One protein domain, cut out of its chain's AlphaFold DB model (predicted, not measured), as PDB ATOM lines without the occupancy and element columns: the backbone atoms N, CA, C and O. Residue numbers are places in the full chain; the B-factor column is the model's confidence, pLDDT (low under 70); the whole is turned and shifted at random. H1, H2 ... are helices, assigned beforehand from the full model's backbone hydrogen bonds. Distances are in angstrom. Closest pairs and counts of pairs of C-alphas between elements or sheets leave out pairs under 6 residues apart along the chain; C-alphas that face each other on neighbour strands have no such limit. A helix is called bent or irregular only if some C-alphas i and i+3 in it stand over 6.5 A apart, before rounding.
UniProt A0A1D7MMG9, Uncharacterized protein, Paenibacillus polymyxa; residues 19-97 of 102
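Overview. This is residues 19 to 97 of the 102 residues of an uncharacterized protein of Paenibacillus polymyxa (UniProt A0A1D7MMG9). Three helices of similar length fold back and forth as two successive helical hairpins, H1 with H2 and H2 with H3, their centres making a triangle that is loose on the side between H1 and H3. A long stretch with no named element, residues 19 to 48, wraps round the outside of these helices before H1 begins. The printed part has 79 residues, with three named helices in the order H1, H2, H3 and no named strand; the class is all helix. It is compact, with a radius of gyration of the C-alphas of 11.5 A, and rounded, with spans of 30 by 30 by 21 A.

Along the chain. From Leu 19 at (153.962, 164.955, 157.224), residues 19 to 48 lead to H1. H1, residues 49 to 62, begins at C-alpha 49 at (141.679, 149.543, 158.352) and is 21.1 A long; it is irregular, with C-alphas 58 and 61 lying 7.1 A apart. H2, residues 65 to 79, is 21.1 A long. H3, residues 84 to 96, is 17.9 A long and ends at C-alpha 96 at (139.675, 159.664, 173.285).

Arrangement. H1, with residues 56 to 60 alone, touches residues 68 to 72 of H2; the closest C-alphas, those of Met 60 and Arg 68, are 7.0 A apart. They run opposite ways at a shallow tilt of 26 degrees. H2, with residues 75 to 79 alone, touches H3; the closest C-alphas, those of Arg 78 and Ala 87, are 5.4 A apart. These run opposite ways at a shallow tilt of 32 degrees, only just short of steep. H1 and H3 are only just apart, at 8.5 A. In H2 and H3 every O i to N i+4 pair is within hydrogen-bond range; in H1, 8 of 10 are.

Size, cuts and confidence. The two farthest C-alphas, those of Ser 20 and Gln 43, are 31.9 A apart. The printed part has no cut, and both links between helices are tight. The mean pLDDT of the printed part is 87.8; residues 46 to 47 are under 70.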
ATOM      1  N   LEU A  19     153.147 165.050 156.006       87.88
ATOM      2  CA  LEU A  19     153.962 164.955 157.224       87.88
ATOM      3  C   LEU A  19     154.877 166.174 157.428       87.88
ATOM      4  O   LEU A  19     155.237 166.486 158.562       87.88
ATOM      5  N   SER A  20     155.234 166.895 156.364       87.75
ATOM      6  CA  SER A  20     155.998 168.146 156.464       87.75
ATOM      7  C   SER A  20     155.171 169.284 157.068       87.75
ATOM      8  O   SER A  20     155.718 170.121 157.787       87.75
ATOM      9  N   GLY A  21     153.860 169.318 156.798       89.94
ATOM     10  CA  GLY A  21     152.934 170.299 157.372       89.94
ATOM     11  C   GLY A  21     152.538 170.008 158.823       89.94
ATOM     12  O   GLY A  21     152.172 170.924 159.558       89.94
ATOM     13  N   TYR A  22     152.655 168.750 159.252       93.50
ATOM     14  CA  TYR A  22     152.168 168.274 160.545       93.50
ATOM     15  C   TYR A  22     153.267 167.529 161.300       93.50
ATOM     16  O   TYR A  22     153.320 166.305 161.216       93.50
ATOM     17  N   PRO A  23     154.135 168.214 162.069       93.50
ATOM     18  CA  PRO A  23     155.214 167.548 162.789       93.50
ATOM     19  C   PRO A  23     154.681 166.526 163.801       93.50
ATOM     20  O   PRO A  23     153.577 166.658 164.343       93.50
ATOM     21  N   LYS A  24     155.486 165.500 164.094       94.56
ATOM     22  CA  LYS A  24     155.166 164.518 165.136       94.56
ATOM     23  C   LYS A  24     155.038 165.212 166.493       94.56
ATOM     24  O   LYS A  24     155.945 165.922 166.925       94.56
ATOM     25  N   LEU A  25     153.933 164.956 167.180       95.44
ATOM     26  CA  LEU A  25     153.630 165.466 168.512       95.44
ATOM     27  C   LEU A  25     153.593 164.318 169.534       95.44
ATOM     28  O   LEU A  25     153.240 163.188 169.173       95.44
ATOM     29  N   PRO A  26     153.923 164.588 170.811       94.44
ATOM     30  CA  PRO A  26     153.744 163.615 171.886       94.44
ATOM     31  C   PRO A  26     152.256 163.329 172.129       94.44
ATOM     32  O   PRO A  26     151.407 164.189 171.889       94.44
ATOM     33  N   ASP A  27     151.938 162.152 172.676       92.69
ATOM     34  CA  ASP A  27     150.554 161.755 172.991       92.69
ATOM     35  C   ASP A  27     149.865 162.738 173.955       92.69
ATOM     36  O   ASP A  27     148.664 162.982 173.853       92.69
ATOM     37  N   SER A  28     150.635 163.400 174.828       92.44
ATOM     38  CA  SER A  28     150.137 164.440 175.737       92.44
ATOM     39  C   SER A  28     149.478 165.625 175.022       92.44
ATOM     40  O   SER A  28     148.653 166.308 175.619       92.44
ATOM     41  N   ALA A  29     149.802 165.877 173.749       94.06
ATOM     42  CA  ALA A  29     149.157 166.924 172.952       94.06
ATOM     43  C   ALA A  29     147.707 166.581 172.561       94.06
ATOM     44  O   ALA A  29     146.959 167.459 172.135       94.06
ATOM     45  N   PHE A  30     147.313 165.313 172.698       92.75
ATOM     46  CA  PHE A  30     145.982 164.809 172.359       92.75
ATOM     47  C   PHE A  30     145.170 164.413 173.586       92.75
ATOM     48  O   PHE A  30     144.007 164.051 173.443       92.75
ATOM     49  N   GLN A  31     145.747 164.517 174.784       91.00
ATOM     50  CA  GLN A  31     145.113 164.067 176.014       91.00
ATOM     51  C   GLN A  31     143.719 164.690 176.202       91.00
ATOM     52  O   GLN A  31     143.578 165.894 176.408       91.00
ATOM     53  N   GLY A  32     142.684 163.851 176.125       84.88
ATOM     54  CA  GLY A  32     141.284 164.226 176.321       84.88
ATOM     55  C   GLY A  32     140.657 165.048 175.190       84.88
ATOM     56  O   GLY A  32     139.503 165.452 175.319       84.88
ATOM     57  N   LYS A  33     141.363 165.281 174.076       90.94
ATOM     58  CA  LYS A  33     140.903 166.162 172.988       90.94
ATOM     59  C   LYS A  33     139.563 165.712 172.392       90.94
ATOM     60  O   LYS A  33     138.703 166.536 172.088       90.94
ATOM     61  N   TYR A  34     139.356 164.399 172.317       91.12
ATOM     62  CA  TYR A  34     138.159 163.754 171.778       91.12
ATOM     63  C   TYR A  34     137.390 162.945 172.824       91.12
ATOM     64  O   TYR A  34     136.572 162.106 172.468       91.12
ATOM     65  N   HIS A  35     137.590 163.210 174.119       87.81
ATOM     66  CA  HIS A  35     136.920 162.477 175.206       87.81
ATOM     67  C   HIS A  35     135.382 162.524 175.174       87.81
ATOM     68  O   HIS A  35     134.702 161.684 175.757       87.81
ATOM     69  N   HIS A  36     134.818 163.521 174.491       84.50
ATOM     70  CA  HIS A  36     133.383 163.708 174.328       84.50
ATOM     71  C   HIS A  36     132.803 162.783 173.243       84.50
ATOM     72  O   HIS A  36     131.584 162.664 173.119       84.50
ATOM     73  N   ILE A  37     133.666 162.121 172.464       85.56
ATOM     74  CA  ILE A  37     133.312 161.207 171.383       85.56
ATOM     75  C   ILE A  37     133.353 159.779 171.922       85.56
ATOM     76  O   ILE A  37     134.382 159.294 172.388       85.56
ATOM     77  N   LYS A  38     132.222 159.073 171.832       77.06
ATOM     78  CA  LYS A  38     132.145 157.653 172.191       77.06
ATOM     79  C   LYS A  38     132.815 156.810 171.106       77.06
ATOM     80  O   LYS A  38     132.152 156.373 170.170       77.06
ATOM     81  N   PHE A  39     134.114 156.577 171.244       82.38
ATOM     82  CA  PHE A  39     134.882 155.682 170.384       82.38
ATOM     83  C   PHE A  39     135.468 154.549 171.225       82.38
ATOM     84  O   PHE A  39     136.181 154.814 172.183       82.38
ATOM     85  N   ASN A  40     135.161 153.290 170.896       80.81
ATOM     86  CA  ASN A  40     135.722 152.137 171.597       80.81
ATOM     87  C   ASN A  40     136.756 151.432 170.715       80.81
ATOM     88  O   ASN A  40     136.434 150.490 169.993       80.81
ATOM     89  N   TRP A  41     138.004 151.888 170.787       77.12
ATOM     90  CA  TRP A  41     139.090 151.345 169.968       77.12
ATOM     91  C   TRP A  41     139.375 149.861 170.256       77.12
ATOM     92  O   TRP A  41     139.802 149.143 169.358       77.12
ATOM     93  N   THR A  42     139.072 149.375 171.466       77.94
ATOM     94  CA  THR A  42     139.307 147.972 171.865       77.94
ATOM     95  C   THR A  42     138.411 146.969 171.131       77.94
ATOM     96  O   THR A  42     138.698 145.774 171.126       77.94
ATOM     97  N   GLN A  43     137.332 147.436 170.485       82.69
ATOM     98  CA  GLN A  43     136.451 146.595 169.664       82.69
ATOM     99  C   GLN A  43     137.050 146.249 168.297       82.69
ATOM    100  O   GLN A  43     136.498 145.403 167.593       82.69
ATOM    101  N   PHE A  44     138.162 146.879 167.919       81.69
ATOM    102  CA  PHE A  44     138.807 146.684 166.630       81.69
ATOM    103  C   PHE A  44     140.184 146.036 166.786       81.69
ATOM    104  O   PHE A  44     140.911 146.263 167.752       81.69
ATOM    105  N   THR A  45     140.571 145.234 165.796       77.00
ATOM    106  CA  THR A  45     141.926 144.680 165.716       77.00
ATOM    107  C   THR A  45     142.905 145.789 165.331       77.00
ATOM    108  O   THR A  45     142.643 146.528 164.392       77.00
ATOM    109  N   MET A  46     144.082 145.865 165.960       66.88
ATOM    110  CA  MET A  46     145.068 146.941 165.719       66.88
ATOM    111  C   MET A  46     145.536 147.099 164.263       66.88
ATOM    112  O   MET A  46     146.036 148.153 163.880       66.88
ATOM    113  N   ARG A  47     145.375 146.054 163.445       64.62
ATOM    114  CA  ARG A  47     145.711 146.053 162.014       64.62
ATOM    115  C   ARG A  47     144.505 146.244 161.097       64.62
ATOM    116  O   ARG A  47     144.662 146.111 159.887       64.62
ATOM    117  N   SER A  48     143.304 146.463 161.634       73.94
ATOM    118  CA  SER A  48     142.139 146.676 160.785       73.94
ATOM    119  C   SER A  48     142.127 148.114 160.283       73.94
ATOM    120  O   SER A  48     142.186 149.071 161.057       73.94
ATOM    121  N   ASN A  49     142.006 148.257 158.965       75.50
ATOM    122  CA  ASN A  49     141.679 149.543 158.352       75.50
ATOM    123  C   ASN A  49     140.389 150.113 158.971       75.50
ATOM    124  O   ASN A  49     140.298 151.316 159.193       75.50
ATOM    125  N   ASP A  50     139.464 149.231 159.364       82.12
ATOM    126  CA  ASP A  50     138.208 149.552 160.039       82.12
ATOM    127  C   ASP A  50     138.401 150.381 161.315       82.12
ATOM    128  O   ASP A  50     137.595 151.264 161.592       82.12
ATOM    129  N   MET A  51     139.460 150.137 162.098       83.94
ATOM    130  CA  MET A  51     139.723 150.903 163.321       83.94
ATOM    131  C   MET A  51     140.039 152.366 162.998       83.94
ATOM    132  O   MET A  51     139.538 153.284 163.648       83.94
ATOM    133  N   VAL A  52     140.898 152.572 162.000       80.88
ATOM    134  CA  VAL A  52     141.369 153.893 161.574       80.88
ATOM    135  C   VAL A  52     140.233 154.660 160.928       80.88
ATOM    136  O   VAL A  52     140.002 155.821 161.257       80.88
ATOM    137  N   GLU A  53     139.495 153.990 160.046       86.50
ATOM    138  CA  GLU A  53     138.312 154.542 159.406       86.50
ATOM    139  C   GLU A  53     137.264 154.930 160.452       86.50
ATOM    140  O   GLU A  53     136.774 156.056 160.434       86.50
ATOM    141  N   ALA A  54     136.983 154.060 161.424       87.19
ATOM    142  CA  ALA A  54     136.039 154.357 162.492       87.19
ATOM    143  C   ALA A  54     136.502 155.531 163.370       87.19
ATOM    144  O   ALA A  54     135.690 156.404 163.677       87.19
ATOM    145  N   ALA A  55     137.787 155.604 163.736       87.19
ATOM    146  CA  ALA A  55     138.336 156.732 164.493       87.19
ATOM    147  C   ALA A  55     138.197 158.047 163.711       87.19
ATOM    148  O   ALA A  55     137.765 159.064 164.256       87.19
ATOM    149  N   TYR A  56     138.514 158.015 162.416       87.50
ATOM    150  CA  TYR A  56     138.424 159.172 161.533       87.50
ATOM    151  C   TYR A  56     136.975 159.640 161.340       87.50
ATOM    152  O   TYR A  56     136.672 160.827 161.476       87.50
ATOM    153  N   LEU A  57     136.054 158.706 161.092       89.50
ATOM    154  CA  LEU A  57     134.621 158.983 160.994       89.50
ATOM    155  C   LEU A  57     134.045 159.501 162.314       89.50
ATOM    156  O   LEU A  57     133.138 160.330 162.292       89.50
ATOM    157  N   ALA A  58     134.574 159.054 163.456       88.75
ATOM    158  CA  ALA A  58     134.128 159.506 164.766       88.75
ATOM    159  C   ALA A  58     134.493 160.974 165.028       88.75
ATOM    160  O   ALA A  58     133.658 161.709 165.549       88.75
ATOM    161  N   ILE A  59     135.697 161.419 164.643       90.56
ATOM    162  CA  ILE A  59     136.133 162.814 164.847       90.56
ATOM    163  C   ILE A  59     135.599 163.780 163.783       90.56
ATOM    164  O   ILE A  59     135.488 164.976 164.049       90.56
ATOM    165  N   MET A  60     135.246 163.284 162.591       89.25
ATOM    166  CA  MET A  60     134.857 164.114 161.444       89.25
ATOM    167  C   MET A  60     133.736 165.135 161.723       89.25
ATOM    168  O   MET A  60     133.863 166.265 161.254       89.25
ATOM    169  N   PRO A  61     132.666 164.818 162.479       89.00
ATOM    170  CA  PRO A  61     131.600 165.780 162.769       89.00
ATOM    171  C   PRO A  61     132.008 166.890 163.747       89.00
ATOM    172  O   PRO A  61     131.284 167.875 163.878       89.00
ATOM    173  N   PHE A  62     133.125 166.720 164.457       87.88
ATOM    174  CA  PHE A  62     133.519 167.550 165.599       87.88
ATOM    175  C   PHE A  62     134.834 168.308 165.380       87.88
ATOM    176  O   PHE A  62     135.266 169.032 166.271       87.88
ATOM    177  N   THR A  63     135.470 168.146 164.217       89.94
ATOM    178  CA  THR A  63     136.804 168.685 163.916       89.94
ATOM    179  C   THR A  63     136.841 169.354 162.544       89.94
ATOM    180  O   THR A  63     136.094 168.993 161.631       89.94
ATOM    181  N   ASP A  64     137.707 170.356 162.381       92.25
ATOM    182  CA  ASP A  64     137.926 171.011 161.089       92.25
ATOM    183  C   ASP A  64     138.879 170.204 160.176       92.25
ATOM    184  O   ASP A  64     139.279 169.083 160.492       92.25
ATOM    185  N   SER A  65     139.184 170.706 158.970       88.19
ATOM    186  CA  SER A  65     140.102 170.006 158.043       88.19
ATOM    187  C   SER A  65     141.515 169.885 158.608       88.19
ATOM    188  O   SER A  65     142.087 168.801 158.592       88.19
ATOM    189  N   ALA A  66     142.046 170.972 159.171       90.81
ATOM    190  CA  ALA A  66     143.415 171.012 159.665       90.81
ATOM    191  C   ALA A  66     143.604 170.062 160.855       90.81
ATOM    192  O   ALA A  66     144.637 169.408 160.980       90.81
ATOM    193  N   GLU A  67     142.597 169.949 161.714       92.19
ATOM    194  CA  GLU A  67     142.607 169.031 162.840       92.19
ATOM    195  C   GLU A  67     142.510 167.562 162.408       92.19
ATOM    196  O   GLU A  67     143.217 166.714 162.959       92.19
ATOM    197  N   ARG A  68     141.692 167.255 161.394       90.69
ATOM    198  CA  ARG A  68     141.615 165.907 160.807       90.69
ATOM    199  C   ARG A  68     142.930 165.494 160.158       90.69
ATOM    200  O   ARG A  68     143.391 164.375 160.371       90.69
ATOM    201  N   GLU A  69     143.545 166.402 159.409       91.38
ATOM    202  CA  GLU A  69     144.844 166.189 158.770       91.38
ATOM    203  C   GLU A  69     145.953 166.004 159.819       91.38
ATOM    204  O   GLU A  69     146.740 165.063 159.721       91.38
ATOM    205  N   GLN A  70     145.944 166.800 160.895       93.38
ATOM    206  CA  GLN A  70     146.840 166.614 162.039       93.38
ATOM    207  C   GLN A  70     146.643 165.236 162.694       93.38
ATOM    208  O   GLN A  70     147.632 164.574 163.010       93.38
ATOM    209  N   PHE A  71     145.400 164.791 162.907       93.00
ATOM    210  CA  PHE A  71     145.107 163.476 163.487       93.00
ATOM    211  C   PHE A  71     145.612 162.336 162.592       93.00
ATOM    212  O   PHE A  71     146.282 161.422 163.079       93.00
ATOM    213  N   ALA A  72     145.359 162.420 161.284       91.12
ATOM    214  CA  ALA A  72     145.846 161.453 160.304       91.12
ATOM    215  C   ALA A  72     147.382 161.405 160.266       91.12
ATOM    216  O   ALA A  72     147.966 160.324 160.354       91.12
ATOM    217  N   ALA A  73     148.050 162.562 160.233       93.94
ATOM    218  CA  ALA A  73     149.508 162.647 160.296       93.94
ATOM    219  C   ALA A  73     150.059 162.011 161.580       93.94
ATOM    220  O   ALA A  73     151.034 161.258 161.542       93.94
ATOM    221  N   GLN A  74     149.409 162.253 162.724       94.50
ATOM    222  CA  GLN A  74     149.809 161.619 163.976       94.50
ATOM    223  C   GLN A  74     149.662 160.106 163.938       94.50
ATOM    224  O   GLN A  74     150.611 159.435 164.335       94.50
ATOM    225  N   TYR A  75     148.551 159.572 163.432       91.25
ATOM    226  CA  TYR A  75     148.376 158.131 163.250       91.25
ATOM    227  C   TYR A  75     149.495 157.524 162.385       91.25
ATOM    228  O   TYR A  75     150.121 156.541 162.786       91.25
ATOM    229  N   ILE A  76     149.813 158.161 161.251       90.94
ATOM    230  CA  ILE A  76     150.874 157.720 160.333       90.94
ATOM    231  C   ILE A  76     152.229 157.652 161.045       90.94
ATOM    232  O   ILE A  76     152.949 156.669 160.884       90.94
ATOM    233  N   TYR A  77     152.575 158.639 161.880       93.75
ATOM    234  CA  TYR A  77     153.827 158.571 162.637       93.75
ATOM    235  C   TYR A  77     153.905 157.346 163.544       93.75
ATOM    236  O   TYR A  77     154.958 156.717 163.567       93.75
ATOM    237  N   ARG A  78     152.821 156.988 164.248       92.62
ATOM    238  CA  ARG A  78     152.814 155.792 165.107       92.62
ATOM    239  C   ARG A  78     152.884 154.506 164.290       92.62
ATOM    240  O   ARG A  78     153.565 153.581 164.713       92.62
ATOM    241  N   LEU A  79     152.271 154.461 163.104       89.06
ATOM    242  CA  LEU A  79     152.365 153.313 162.190       89.06
ATOM    243  C   LEU A  79     153.815 153.009 161.768       89.06
ATOM    244  O   LEU A  79     154.169 151.855 161.543       89.06
ATOM    245  N   LEU A  80     154.656 154.044 161.680       89.25
ATOM    246  CA  LEU A  80     156.068 153.933 161.307       89.25
ATOM    247  C   LEU A  80     156.993 153.597 162.495       89.25
ATOM    248  O   LEU A  80     158.196 153.412 162.296       89.25
ATOM    249  N   GLU A  81     156.475 153.522 163.726       88.81
ATOM    250  CA  GLU A  81     157.278 153.235 164.918       88.81
ATOM    251  C   GLU A  81     157.537 151.732 165.121       88.81
ATOM    252  O   GLU A  81     156.662 150.891 164.888       88.81
ATOM    253  N   PRO A  82     158.719 151.351 165.643       89.75
ATOM    254  CA  PRO A  82     158.918 150.014 166.185       89.75
ATOM    255  C   PRO A  82     157.910 149.750 167.310       89.75
ATOM    256  O   PRO A  82     157.841 150.506 168.275       89.75
ATOM    257  N   GLY A  83     157.128 148.675 167.198       86.69
ATOM    258  CA  GLY A  83     156.046 148.406 168.153       86.69
ATOM    259  C   GLY A  83     154.806 149.284 167.948       86.69
ATOM    260  O   GLY A  83     154.099 149.558 168.914       86.69
ATOM    261  N   TYR A  84     154.539 149.699 166.702       88.94
ATOM    262  CA  TYR A  84     153.420 150.561 166.303       88.94
ATOM    263  C   TYR A  84     152.068 150.225 166.951       88.94
ATOM    264  O   TYR A  84     151.297 151.133 167.230       88.94
ATOM    265  N   GLU A  85     151.775 148.947 167.221       88.12
ATOM    266  CA  GLU A  85     150.529 148.517 167.869       88.12
ATOM    267  C   GLU A  85     150.350 149.222 169.226       88.12
ATOM    268  O   GLU A  85     149.318 149.842 169.468       88.12
ATOM    269  N   ALA A  86     151.389 149.235 170.068       88.81
ATOM    270  CA  ALA A  86     151.360 149.936 171.350       88.81
ATOM    271  C   ALA A  86     151.328 151.463 171.175       88.81
ATOM    272  O   ALA A  86     150.637 152.155 171.918       88.81
ATOM    273  N   ALA A  87     152.041 151.993 170.177       91.44
ATOM    274  CA  ALA A  87     152.060 153.427 169.900       91.44
ATOM    275  C   ALA A  87     150.671 153.944 169.472       91.44
ATOM    276  O   ALA A  87     150.227 154.993 169.937       91.44
ATOM    277  N   ILE A  88     149.958 153.196 168.624       91.31
ATOM    278  CA  ILE A  88     148.593 153.524 168.195       91.31
ATOM    279  C   ILE A  88     147.613 153.412 169.368       91.31
ATOM    280  O   ILE A  88     146.801 154.321 169.540       91.31
ATOM    281  N   CYS A  89     147.708 152.362 170.197       88.25
ATOM    282  CA  CYS A  89     146.888 152.239 171.408       88.25
ATOM    283  C   CYS A  89     147.060 153.456 172.317       88.25
ATOM    284  O   CYS A  89     146.081 154.130 172.619       88.25
ATOM    285  N   ASN A  90     148.302 153.787 172.682       90.50
ATOM    286  CA  ASN A  90     148.601 154.920 173.561       90.50
ATOM    287  C   ASN A  90     148.060 156.236 172.986       90.50
ATOM    288  O   ASN A  90     147.488 157.053 173.708       90.50
ATOM    289  N   PHE A  91     148.194 156.424 171.671       92.56
ATOM    290  CA  PHE A  91     147.652 157.587 170.984       92.56
ATOM    291  C   PHE A  91     146.127 157.660 171.082       92.56
ATOM    292  O   PHE A  91     145.597 158.713 171.427       92.56
ATOM    293  N   PHE A  92     145.411 156.569 170.805       91.31
ATOM    294  CA  PHE A  92     143.947 156.547 170.871       91.31
ATOM    295  C   PHE A  92     143.424 156.640 172.305       91.31
ATOM    296  O   PHE A  92     142.453 157.359 172.546       91.31
ATOM    297  N   GLU A  93     144.084 156.000 173.269       89.25
ATOM    298  CA  GLU A  93     143.791 156.160 174.694       89.25
ATOM    299  C   GLU A  93     143.922 157.622 175.126       89.25
ATOM    300  O   GLU A  93     143.009 158.162 175.754       89.25
ATOM    301  N   ALA A  94     145.016 158.289 174.740       91.19
ATOM    302  CA  ALA A  94     145.213 159.704 175.022       91.19
ATOM    303  C   ALA A  94     144.154 160.566 174.319       91.19
ATOM    304  O   ALA A  94     143.512 161.396 174.964       91.19
ATOM    305  N   ALA A  95     143.934 160.342 173.022       92.00
ATOM    306  CA  ALA A  95     143.055 161.143 172.178       92.00
ATOM    307  C   ALA A  95     141.587 161.085 172.626       92.00
ATOM    308  O   ALA A  95     140.943 162.125 172.769       92.00
ATOM    309  N   PHE A  96     141.070 159.888 172.898       90.38
ATOM    310  CA  PHE A  96     139.675 159.664 173.285       90.38
ATOM    311  C   PHE A  96     139.466 159.570 174.803       90.38
ATOM    312  O   PHE A  96     138.335 159.421 175.254       90.38
ATOM    313  N   GLY A  97     140.524 159.697 175.611       76.75
ATOM    314  CA  GLY A  97     140.418 159.779 177.070       76.75
ATOM    315  C   GLY A  97     139.873 158.511 177.730       76.75
ATOM    316  O   GLY A  97     139.155 158.600 178.725       76.75
TER     317      GLY A  97